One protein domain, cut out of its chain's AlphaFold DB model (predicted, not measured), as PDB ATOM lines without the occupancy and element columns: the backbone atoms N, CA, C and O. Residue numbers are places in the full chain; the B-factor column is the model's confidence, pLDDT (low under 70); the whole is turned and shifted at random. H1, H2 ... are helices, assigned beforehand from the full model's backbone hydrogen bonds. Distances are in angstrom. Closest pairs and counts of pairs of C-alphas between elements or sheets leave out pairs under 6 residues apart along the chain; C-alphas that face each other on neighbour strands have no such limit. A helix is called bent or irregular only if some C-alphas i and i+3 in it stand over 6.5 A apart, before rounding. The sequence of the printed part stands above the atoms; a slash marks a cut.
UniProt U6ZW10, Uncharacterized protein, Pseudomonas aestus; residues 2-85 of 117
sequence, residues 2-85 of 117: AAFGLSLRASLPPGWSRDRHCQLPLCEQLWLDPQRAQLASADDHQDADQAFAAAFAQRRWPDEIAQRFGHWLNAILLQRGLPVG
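What this domain is: This is residues 2 to 85 of the 117 residues of an uncharacterized protein of Pseudomonas aestus (UniProt U6ZW10). A loose helical cluster, with the short H2 in its middle, has one long arm, H5, which packs on H2 by residues 61 to 65 and then runs away toward one end of the longest axis. H1 crosses H2 near its last residues, H3 and H4 pack together toward the other end, and a long loop, residues 12 to 25, joins H1 to H2. The printed part has 84 residues with five named helices, H1 to H5 in chain order, and no named strand: the class is all helix. The whole is loose, with a radius of gyration of the C-alphas of 15.4 A and spans of 52 by 25 by 22 A.

Where its parts are: H1 is residues 2 to 11, beginning at C-alpha 2 (32.575, 41.215, 36.435). H2 is residues 26 to 32 and H3 residues 34 to 38. H4, residues 43 to 57, begins at C-alpha 43 (49.726, 21.670, 56.940) and measures 21.5 A; it is irregular, with C-alphas 44 and 47 8.3 A apart. H5, residues 61 to 79, measures 26.9 A and ends at C-alpha 79 (47.504, 55.111, 24.174).

How they stand to each other: H1 touches H2, about perpendicular at 80 degrees; their closest C-alphas, of Arg 9 and Leu 32, are 5.8 A apart. H2 touches H5, about perpendicular at 88 degrees, closest at the C-alphas of Cys 27 and Trp 61, 4.7 A. H4, with residues 52 to 56 alone, only just touches H2, with 3 pairs of C-alphas within 8 A, the closest those of Leu 30 and Phe 56, 6.0 A. H3 touches H4, closest at the C-alphas of Ala 37 and Ala 53, 4.4 A. H1 and H5 are apart. Every O i to N i+4 pair is within hydrogen-bond range in H1, H2 and H5; H4 has 9 of 11, and H3 has 0 of 1 but 2 of 2 O i to N i+3 pairs.

The domain as a whole: The two C-alphas farthest apart, of Asp 43 and Gly 81, are 51.7 A apart. The printed part has no cut. The link H1 to H2 is long; the other three are tight. The mean pLDDT of the printed part is 82.9, and residues 2 to 5 and 81 to 85 are under 70.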
ATOM      1  N   ALA A   2      33.223  41.999  35.378       62.50
ATOM      2  CA  ALA A   2      32.575  41.215  36.435       62.50
ATOM      3  C   ALA A   2      32.054  39.855  35.924       62.50
ATOM      4  O   ALA A   2      32.332  38.833  36.536       62.50
ATOM      5  N   ALA A   3      31.412  39.828  34.748       67.19
ATOM      6  CA  ALA A   3      30.976  38.584  34.104       67.19
ATOM      7  C   ALA A   3      32.145  37.635  33.765       67.19
ATOM      8  O   ALA A   3      32.064  36.451  34.057       67.19
ATOM      9  N   PHE A   4      33.256  38.157  33.234       67.88
ATOM     10  CA  PHE A   4      34.457  37.359  32.948       67.88
ATOM     11  C   PHE A   4      35.088  36.784  34.226       67.88
ATOM     12  O   PHE A   4      35.403  35.601  34.272       67.88
ATOM     13  N   GLY A   5      35.211  37.593  35.285       69.56
ATOM     14  CA  GLY A   5      35.711  37.134  36.583       69.56
ATOM     15  C   GLY A   5      34.825  36.049  37.203       69.56
ATOM     16  O   GLY A   5      35.338  35.097  37.777       69.56
ATOM     17  N   LEU A   6      33.500  36.140  37.037       73.69
ATOM     18  CA  LEU A   6      32.565  35.093  37.460       73.69
ATOM     19  C   LEU A   6      32.719  33.806  36.640       73.69
ATOM     20  O   LEU A   6      32.736  32.724  37.222       73.69
ATOM     21  N   SER A   7      32.879  33.907  35.317       72.81
ATOM     22  CA  SER A   7      33.147  32.743  34.463       72.81
ATOM     23  C   SER A   7      34.463  32.055  34.829       72.81
ATOM     24  O   SER A   7      34.499  30.832  34.910       72.81
ATOM     25  N   LEU A   8      35.517  32.826  35.113       75.62
ATOM     26  CA  LEU A   8      36.825  32.290  35.492       75.62
ATOM     27  C   LEU A   8      36.792  31.593  36.861       75.62
ATOM     28  O   LEU A   8      37.355  30.512  37.018       75.62
ATOM     29  N   ARG A   9      36.072  32.167  37.835       80.44
ATOM     30  CA  ARG A   9      35.823  31.529  39.141       80.44
ATOM     31  C   ARG A   9      35.120  30.178  39.005       80.44
ATOM     32  O   ARG A   9      35.380  29.285  39.795       80.44
ATOM     33  N   ALA A  10      34.222  30.038  38.029       78.25
ATOM     34  CA  ALA A  10      33.502  28.790  37.790       78.25
ATOM     35  C   ALA A  10      34.346  27.738  37.048       78.25
ATOM     36  O   ALA A  10      34.041  26.552  37.133       78.25
ATOM     37  N   SER A  11      35.379  28.157  36.309       83.88
ATOM     38  CA  SER A  11      36.202  27.261  35.489       83.88
ATOM     39  C   SER A  11      37.479  26.771  36.175       83.88
ATOM     40  O   SER A  11      38.097  25.830  35.683       83.88
ATOM     41  N   LEU A  12      37.911  27.418  37.260       86.62
ATOM     42  CA  LEU A  12      39.141  27.076  37.977       86.62
ATOM     43  C   LEU A  12      38.842  26.319  39.280       86.62
ATOM     44  O   LEU A  12      37.848  26.616  39.944       86.62
ATOM     45  N   PRO A  13      39.690  25.350  39.671       87.88
ATOM     46  CA  PRO A  13      39.486  24.600  40.902       87.88
ATOM     47  C   PRO A  13      39.714  25.502  42.126       87.88
ATOM     48  O   PRO A  13      40.669  26.273  42.121       87.88
ATOM     49  N   PRO A  14      38.909  25.395  43.197       88.56
ATOM     50  CA  PRO A  14      39.117  26.173  44.419       88.56
ATOM     51  C   PRO A  14      40.556  26.067  44.937       88.56
ATOM     52  O   PRO A  14      41.101  24.966  45.022       88.56
ATOM     53  N   GLY A  15      41.167  27.189  45.330       89.69
ATOM     54  CA  GLY A  15      42.530  27.187  45.868       89.69
ATOM     55  C   GLY A  15      43.634  27.137  44.814       89.69
ATOM     56  O   GLY A  15      44.799  26.996  45.183       89.69
ATOM     57  N   TRP A  16      43.312  27.282  43.523       91.50
ATOM     58  CA  TRP A  16      44.298  27.361  42.438       91.50
ATOM     59  C   TRP A  16      45.341  28.466  42.658       91.50
ATOM     60  O   TRP A  16      46.478  28.347  42.206       91.50
ATOM     61  N   SER A  17      44.991  29.518  43.406       91.81
ATOM     62  CA  SER A  17      45.921  30.599  43.749       91.81
ATOM     63  C   SER A  17      47.007  30.202  44.763       91.81
ATOM     64  O   SER A  17      47.916  30.993  45.006       91.81
ATOM     65  N   ARG A  18      46.948  28.997  45.356       89.62
ATOM     66  CA  ARG A  18      48.020  28.437  46.207       89.62
ATOM     67  C   ARG A  18      49.270  28.064  45.412       89.62
ATOM     68  O   ARG A  18      50.336  27.913  46.004       89.62
ATOM     69  N   ASP A  19      49.143  27.890  44.098       89.12
ATOM     70  CA  ASP A  19      50.274  27.546  43.244       89.12
ATOM     71  C   ASP A  19      51.370  28.619  43.351       89.12
ATOM     72  O   ASP A  19      51.125  29.808  43.158       89.12
ATOM     73  N   ARG A  20      52.609  28.191  43.613       84.94
ATOM     74  CA  ARG A  20      53.796  29.059  43.666       84.94
ATOM     75  C   ARG A  20      54.066  29.811  42.357       84.94
ATOM     76  O   ARG A  20      54.789  30.802  42.366       84.94
ATOM     77  N   HIS A  21      53.538  29.327  41.234       88.56
ATOM     78  CA  HIS A  21      53.644  29.986  39.933       88.56
ATOM     79  C   HIS A  21      52.543  31.039  39.717       88.56
ATOM     80  O   HIS A  21      52.560  31.732  38.700       88.56
ATOM     81  N   CYS A  22      51.597  31.190  40.651       88.62
ATOM     82  CA  CYS A  22      50.602  32.254  40.617       88.62
ATOM     83  C   CYS A  22      51.280  33.611  40.863       88.62
ATOM     84  O   CYS A  22      51.676  33.940  41.977       88.62
ATOM     85  N   GLN A  23      51.403  34.412  39.803       90.31
ATOM     86  CA  GLN A  23      52.031  35.741  39.849       90.31
ATOM     87  C   GLN A  23      51.025  36.882  40.055       90.31
ATOM     88  O   GLN A  23      51.391  38.056  39.994       90.31
ATOM     89  N   LEU A  24      49.748  36.558  40.264       89.38
ATOM     90  CA  LEU A  24      48.723  37.575  40.448       89.38
ATOM     91  C   LEU A  24      48.932  38.317  41.775       89.38
ATOM     92  O   LEU A  24      49.258  37.686  42.784       89.38
ATOM     93  N   PRO A  25      48.693  39.637  41.825       91.00
ATOM     94  CA  PRO A  25      48.637  40.374  43.079       91.00
ATOM     95  C   PRO A  25      47.595  39.790  44.035       91.00
ATOM     96  O   PRO A  25      46.564  39.268  43.605       91.00
ATOM     97  N   LEU A  26      47.814  39.956  45.340       90.38
ATOM     98  CA  LEU A  26      46.915  39.428  46.367       90.38
ATOM     99  C   LEU A  26      45.458  39.876  46.164       90.38
ATOM    100  O   LEU A  26      44.560  39.048  46.255       90.38
ATOM    101  N   CYS A  27      45.200  41.144  45.829       88.75
ATOM    102  CA  CYS A  27      43.838  41.632  45.588       88.75
ATOM    103  C   CYS A  27      43.141  40.925  44.411       88.75
ATOM    104  O   CYS A  27      41.939  40.669  44.474       88.75
ATOM    105  N   GLU A  28      43.891  40.549  43.372       89.12
ATOM    106  CA  GLU A  28      43.383  39.795  42.221       89.12
ATOM    107  C   GLU A  28      43.135  38.332  42.589       89.12
ATOM    108  O   GLU A  28      42.110  37.779  42.199       89.12
ATOM    109  N   GLN A  29      43.992  37.727  43.416       91.88
ATOM    110  CA  GLN A  29      43.746  36.389  43.962       91.88
ATOM    111  C   GLN A  29      42.502  36.368  44.867       91.88
ATOM    112  O   GLN A  29      41.646  35.506  44.709       91.88
ATOM    113  N   LEU A  30      42.350  37.347  45.765       89.69
ATOM    114  CA  LEU A  30      41.175  37.496  46.637       89.69
ATOM    115  C   LEU A  30      39.889  37.682  45.826       89.69
ATOM    116  O   LEU A  30      38.827  37.174  46.193       89.69
ATOM    117  N   TRP A  31      39.984  38.390  44.701       87.75
ATOM    118  CA  TRP A  31      38.868  38.559  43.791       87.75
ATOM    119  C   TRP A  31      38.584  37.299  42.967       87.75
ATOM    120  O   TRP A  31      37.420  36.995  42.746       87.75
ATOM    121  N   LEU A  32      39.574  36.554  42.485       89.44
ATOM    122  CA  LEU A  32      39.353  35.459  41.528       89.44
ATOM    123  C   LEU A  32      39.284  34.062  42.164       89.44
ATOM    124  O   LEU A  32      38.737  33.153  41.548       89.44
ATOM    125  N   ASP A  33      39.765  33.893  43.393       92.06
ATOM    126  CA  ASP A  33      39.745  32.636  44.150       92.06
ATOM    127  C   ASP A  33      39.167  32.837  45.568       92.06
ATOM    128  O   ASP A  33      39.824  32.565  46.576       92.06
ATOM    129  N   PRO A  34      37.917  33.329  45.699       89.12
ATOM    130  CA  PRO A  34      37.314  33.574  47.011       89.12
ATOM    131  C   PRO A  34      37.084  32.282  47.808       89.12
ATOM    132  O   PRO A  34      36.956  32.319  49.030       89.12
ATOM    133  N   GLN A  35      37.015  31.132  47.129       89.69
ATOM    134  CA  GLN A  35      36.795  29.837  47.769       89.69
ATOM    135  C   GLN A  35      38.023  29.367  48.551       89.69
ATOM    136  O   GLN A  35      37.854  28.650  49.535       89.69
ATOM    137  N   ARG A  36      39.233  29.828  48.203       90.56
ATOM    138  CA  ARG A  36      40.442  29.555  48.989       90.56
ATOM    139  C   ARG A  36      40.318  29.979  50.447       90.56
ATOM    140  O   ARG A  36      40.785  29.256  51.317       90.56
ATOM    141  N   ALA A  37      39.633  31.089  50.723       88.81
ATOM    142  CA  ALA A  37      39.410  31.564  52.090       88.81
ATOM    143  C   ALA A  37      38.552  30.606  52.946       88.81
ATOM    144  O   ALA A  37      38.468  30.787  54.156       88.81
ATOM    145  N   GLN A  38      37.891  29.623  52.325       86.25
ATOM    146  CA  GLN A  38      36.996  28.657  52.972       86.25
ATOM    147  C   GLN A  38      37.520  27.215  52.894       86.25
ATOM    148  O   GLN A  38      36.901  26.311  53.452       86.25
ATOM    149  N   LEU A  39      38.628  26.975  52.187       87.06
ATOM    150  CA  LEU A  39      39.217  25.644  52.098       87.06
ATOM    151  C   LEU A  39      39.878  25.263  53.418       87.06
ATOM    152  O   LEU A  39      40.479  26.099  54.089       87.06
ATOM    153  N   ALA A  40      39.832  23.969  53.742       83.88
ATOM    154  CA  ALA A  40      40.686  23.432  54.787       83.88
ATOM    155  C   ALA A  40      42.151  23.740  54.435       83.88
ATOM    156  O   ALA A  40      42.613  23.491  53.311       83.88
ATOM    157  N   SER A  41      42.855  24.337  55.390       80.00
ATOM    158  CA  SER A  41      44.295  24.520  55.319       80.00
ATOM    159  C   SER A  41      44.966  23.151  55.318       80.00
ATOM    160  O   SER A  41      44.685  22.330  56.187       80.00
ATOM    161  N   ALA A  42      45.825  22.899  54.333       78.19
ATOM    162  CA  ALA A  42      46.795  21.814  54.429       78.19
ATOM    163  C   ALA A  42      47.957  22.277  55.321       78.19
ATOM    164  O   ALA A  42      48.254  23.474  55.321       78.19
ATOM    165  N   ASP A  43      48.623  21.353  56.017       74.38
ATOM    166  CA  ASP A  43      49.726  21.670  56.940       74.38
ATOM    167  C   ASP A  43      50.795  22.571  56.283       74.38
ATOM    168  O   ASP A  43      51.223  23.562  56.871       74.38
ATOM    169  N   ASP A  44      51.132  22.322  55.011       83.06
ATOM    170  CA  ASP A  44      52.138  23.091  54.255       83.06
ATOM    171  C   ASP A  44      51.708  24.529  53.885       83.06
ATOM    172  O   ASP A  44      52.539  25.358  53.508       83.06
ATOM    173  N   HIS A  45      50.412  24.850  53.962       83.19
ATOM    174  CA  HIS A  45      49.845  26.142  53.540       83.19
ATOM    175  C   HIS A  45      49.056  26.861  54.638       83.19
ATOM    176  O   HIS A  45      48.403  27.871  54.364       83.19
ATOM    177  N   GLN A  46      49.119  26.375  55.877       86.88
ATOM    178  CA  GLN A  46      48.246  26.834  56.950       86.88
ATOM    179  C   GLN A  46      48.376  28.327  57.253       86.88
ATOM    180  O   GLN A  46      47.370  29.040  57.240       86.88
ATOM    181  N   ASP A  47      49.600  28.821  57.428       89.19
ATOM    182  CA  ASP A  47      49.843  30.239  57.713       89.19
ATOM    183  C   ASP A  47      49.431  31.136  56.535       89.19
ATOM    184  O   ASP A  47      48.807  32.187  56.712       89.19
ATOM    185  N   ALA A  48      49.734  30.701  55.308       89.56
ATOM    186  CA  ALA A  48      49.418  31.448  54.093       89.56
ATOM    187  C   ALA A  48      47.903  31.546  53.859       89.56
ATOM    188  O   ALA A  48      47.399  32.607  53.484       89.56
ATOM    189  N   ASP A  49      47.165  30.463  54.097       91.25
ATOM    190  CA  ASP A  49      45.714  30.440  53.936       91.25
ATOM    191  C   ASP A  49      44.994  31.200  55.057       91.25
ATOM    192  O   ASP A  49      43.999  31.874  54.784       91.25
ATOM    193  N   GLN A  50      45.517  31.186  56.289       91.38
ATOM    194  CA  GLN A  50      45.008  32.047  57.362       91.38
ATOM    195  C   GLN A  50      45.184  33.531  57.026       91.38
ATOM    196  O   GLN A  50      44.235  34.310  57.153       91.38
ATOM    197  N   ALA A  51      46.365  33.927  56.545       92.25
ATOM    198  CA  ALA A  51      46.614  35.295  56.103       92.25
ATOM    199  C   ALA A  51      45.694  35.689  54.933       92.25
ATOM    200  O   ALA A  51      45.138  36.792  54.919       92.25
ATOM    201  N   PHE A  52      45.473  34.774  53.985       93.50
ATOM    202  CA  PHE A  52      44.558  34.978  52.862       93.50
ATOM    203  C   PHE A  52      43.110  35.177  53.329       93.50
ATOM    204  O   PHE A  52      42.455  36.134  52.916       93.50
ATOM    205  N   ALA A  53      42.615  34.323  54.228       92.38
ATOM    206  CA  ALA A  53      41.270  34.437  54.787       92.38
ATOM    207  C   ALA A  53      41.084  35.754  55.560       92.38
ATOM    208  O   ALA A  53      40.064  36.433  55.398       92.38
ATOM    209  N   ALA A  54      42.092  36.170  56.332       93.19
ATOM    210  CA  ALA A  54      42.085  37.452  57.028       93.19
ATOM    211  C   ALA A  54      42.045  38.641  56.051       93.19
ATOM    212  O   ALA A  54      41.269  39.578  56.250       93.19
ATOM    213  N   ALA A  55      42.834  38.608  54.974       92.12
ATOM    214  CA  ALA A  55      42.826  39.647  53.943       92.12
ATOM    215  C   ALA A  55      41.494  39.688  53.167       92.12
ATOM    216  O   ALA A  55      40.980  40.766  52.856       92.12
ATOM    217  N   PHE A  56      40.886  38.524  52.914       91.00
ATOM    218  CA  PHE A  56      39.567  38.424  52.291       91.00
ATOM    219  C   PHE A  56      38.482  39.077  53.156       91.00
ATOM    220  O   PHE A  56      37.677  39.864  52.649       91.00
ATOM    221  N   ALA A  57      38.505  38.804  54.466       90.75
ATOM    222  CA  ALA A  57      37.557  39.344  55.439       90.75
ATOM    223  C   ALA A  57      37.660  40.869  55.607       90.75
ATOM    224  O   ALA A  57      36.644  41.526  55.820       90.75
ATOM    225  N   GLN A  58      38.857  41.444  55.448       89.75
ATOM    226  CA  GLN A  58      39.076  42.895  55.526       89.75
ATOM    227  C   GLN A  58      38.404  43.686  54.393       89.75
ATOM    228  O   GLN A  58      38.253  44.897  54.521       89.75
ATOM    229  N   ARG A  59      38.015  43.033  53.283       86.06
ATOM    230  CA  ARG A  59      37.314  43.644  52.131       86.06
ATOM    231  C   ARG A  59      37.940  44.941  51.587       86.06
ATOM    232  O   ARG A  59      37.228  45.765  51.028       86.06
ATOM    233  N   ARG A  60      39.263  45.105  51.689       88.31
ATOM    234  CA  ARG A  60      40.012  46.213  51.052       88.31
ATOM    235  C   ARG A  60      40.308  45.962  49.572       88.31
ATOM    236  O   ARG A  60      40.386  46.884  48.769       88.31
ATOM    237  N   TRP A  61      40.401  44.687  49.208       86.81
ATOM    238  CA  TRP A  61      40.703  44.228  47.858       86.81
ATOM    239  C   TRP A  61      39.751  44.732  46.748       86.81
ATOM    240  O   TRP A  61      40.246  44.904  45.636       86.81
ATOM    241  N   PRO A  62      38.440  45.007  46.957       87.31
ATOM    242  CA  PRO A  62      37.585  45.534  45.891       87.31
ATOM    243  C   PRO A  62      38.023  46.923  45.410       87.31
ATOM    244  O   PRO A  62      38.049  47.161  44.202       87.31
ATOM    245  N   ASP A  63      38.411  47.811  46.330       81.56
ATOM    246  CA  ASP A  63      38.863  49.167  45.996       81.56
ATOM    247  C   ASP A  63      40.203  49.128  45.256       81.56
ATOM    248  O   ASP A  63      40.394  49.822  44.258       81.56
ATOM    249  N   GLU A  64      41.112  48.250  45.685       83.94
ATOM    250  CA  GLU A  64      42.394  48.024  45.008       83.94
ATOM    251  C   GLU A  64      42.199  47.505  43.575       83.94
ATOM    252  O   GLU A  64      42.877  47.954  42.650       83.94
ATOM    253  N   ILE A  65      41.236  46.602  43.361       84.19
ATOM    254  CA  ILE A  65      40.870  46.122  42.021       84.19
ATOM    255  C   ILE A  65      40.295  47.254  41.169       84.19
ATOM    256  O   ILE A  65      40.677  47.392  40.005       84.19
ATOM    257  N   ALA A  66      39.418  48.086  41.735       82.56
ATOM    258  CA  ALA A  66      38.843  49.227  41.029       82.56
ATOM    259  C   ALA A  66      39.922  50.235  40.603       82.56
ATOM    260  O   ALA A  66      39.931  50.670  39.450       82.56
ATOM    261  N   GLN A  67      40.872  50.549  41.488       82.56
ATOM    262  CA  GLN A  67      41.997  51.434  41.177       82.56
ATOM    263  C   GLN A  67      42.901  50.860  40.084       82.56
ATOM    264  O   GLN A  67      43.219  51.556  39.119       82.56
ATOM    265  N   ARG A  68      43.286  49.582  40.189       83.50
ATOM    266  CA  ARG A  68      44.122  48.915  39.176       83.50
ATOM    267  C   ARG A  68      43.440  48.892  37.816       83.50
ATOM    268  O   ARG A  68      44.078  49.189  36.806       83.50
ATOM    269  N   PHE A  69      42.143  48.593  37.796       77.44
ATOM    270  CA  PHE A  69      41.357  48.649  36.574       77.44
ATOM    271  C   PHE A  69      41.300  50.068  35.992       77.44
ATOM    272  O   PHE A  69      41.524  50.242  34.796       77.44
ATOM    273  N   GLY A  70      41.057  51.081  36.829       77.50
ATOM    274  CA  GLY A  70      41.051  52.483  36.414       77.50
ATOM    275  C   GLY A  70      42.385  52.919  35.808       77.50
ATOM    276  O   GLY A  70      42.405  53.509  34.734       77.50
ATOM    277  N   HIS A  71      43.511  52.556  36.430       80.50
ATOM    278  CA  HIS A  71      44.843  52.848  35.893       80.50
ATOM    279  C   HIS A  71      45.103  52.155  34.550       80.50
ATOM    280  O   HIS A  71      45.611  52.787  33.625       80.50
ATOM    281  N   TRP A  72      44.731  50.878  34.417       83.75
ATOM    282  CA  TRP A  72      44.844  50.145  33.154       83.75
ATOM    283  C   TRP A  72      43.989  50.774  32.048       83.75
ATOM    284  O   TRP A  72      44.459  50.962  30.926       83.75
ATOM    285  N   LEU A  73      42.750  51.150  32.373       73.56
ATOM    286  CA  LEU A  73      41.839  51.788  31.431       73.56
ATOM    287  C   LEU A  73      42.366  53.158  30.996       73.56
ATOM    288  O   LEU A  73      42.413  53.434  29.798       73.56
ATOM    289  N   ASN A  74      42.828  53.977  31.943       76.06
ATOM    290  CA  ASN A  74      43.429  55.275  31.652       76.06
ATOM    291  C   ASN A  74      44.658  55.130  30.750       76.06
ATOM    292  O   ASN A  74      44.797  55.880  29.789       76.06
ATOM    293  N   ALA A  75      45.513  54.131  30.991       78.38
ATOM    294  CA  ALA A  75      46.661  53.855  30.130       78.38
ATOM    295  C   ALA A  75      46.244  53.494  28.691       78.38
ATOM    296  O   ALA A  75      46.860  53.974  27.741       78.38
ATOM    297  N   ILE A  76      45.185  52.699  28.508       77.62
ATOM    298  CA  ILE A  76      44.660  52.353  27.174       77.62
ATOM    299  C   ILE A  76      44.066  53.568  26.468       77.62
ATOM    300  O   ILE A  76      44.275  53.743  25.267       77.62
ATOM    301  N   LEU A  77      43.302  54.386  27.186       73.50
ATOM    302  CA  LEU A  77      42.684  55.583  26.622       73.50
ATOM    303  C   LEU A  77      43.764  56.577  26.176       73.50
ATOM    304  O   LEU A  77      43.759  56.988  25.013       73.50
ATOM    305  N   LEU A  78      44.774  56.812  27.023       76.81
ATOM    306  CA  LEU A  78      45.955  57.608  26.681       76.81
ATOM    307  C   LEU A  78      46.684  57.063  25.444       76.81
ATOM    308  O   LEU A  78      47.010  57.828  24.540       76.81
ATOM    309  N   GLN A  79      46.895  55.744  25.354       75.12
ATOM    310  CA  GLN A  79      47.504  55.111  24.174       75.12
ATOM    311  C   GLN A  79      46.678  55.298  22.894       75.12
ATOM    312  O   GLN A  79      47.237  55.312  21.799       75.12
ATOM    313  N   ARG A  80      45.356  55.443  23.011       75.94
ATOM    314  CA  ARG A  80      44.446  55.691  21.885       75.94
ATOM    315  C   ARG A  80      44.266  57.173  21.563       75.94
ATOM    316  O   ARG A  80      43.443  57.498  20.713       75.94
ATOM    317  N   GLY A  81      45.025  58.056  22.213       65.69
ATOM    318  CA  GLY A  81      44.925  59.499  22.003       65.69
ATOM    319  C   GLY A  81      43.608  60.089  22.502       65.69
ATOM    320  O   GLY A  81      43.231  61.170  22.065       65.69
ATOM    321  N   LEU A  82      42.913  59.376  23.391       61.41
ATOM    322  CA  LEU A  82      41.788  59.886  24.158       61.41
ATOM    323  C   LEU A  82      42.357  60.255  25.525       61.41
ATOM    324  O   LEU A  82      42.636  59.350  26.323       61.41
ATOM    325  N   PRO A  83      42.632  61.540  25.792       57.03
ATOM    326  CA  PRO A  83      42.974  61.917  27.142       57.03
ATOM    327  C   PRO A  83      41.838  61.480  28.092       57.03
ATOM    328  O   PRO A  83      40.715  61.172  27.702       57.03
ATOM    329  N   VAL A  84      42.195  61.275  29.349       57.38
ATOM    330  CA  VAL A  84      41.239  61.073  30.438       57.38
ATOM    331  C   VAL A  84      41.905  61.679  31.648       57.38
ATOM    332  O   VAL A  84      42.754  61.074  32.302       57.38
ATOM    333  N   GLY A  85      41.591  62.945  31.863       52.75
ATOM    334  CA  GLY A  85      42.072  63.745  32.977       52.75
ATOM    335  C   GLY A  85      41.481  65.142  32.874       52.75
ATOM    336  O   GLY A  85      41.286  65.635  31.766       52.75
TER     337      GLY A  85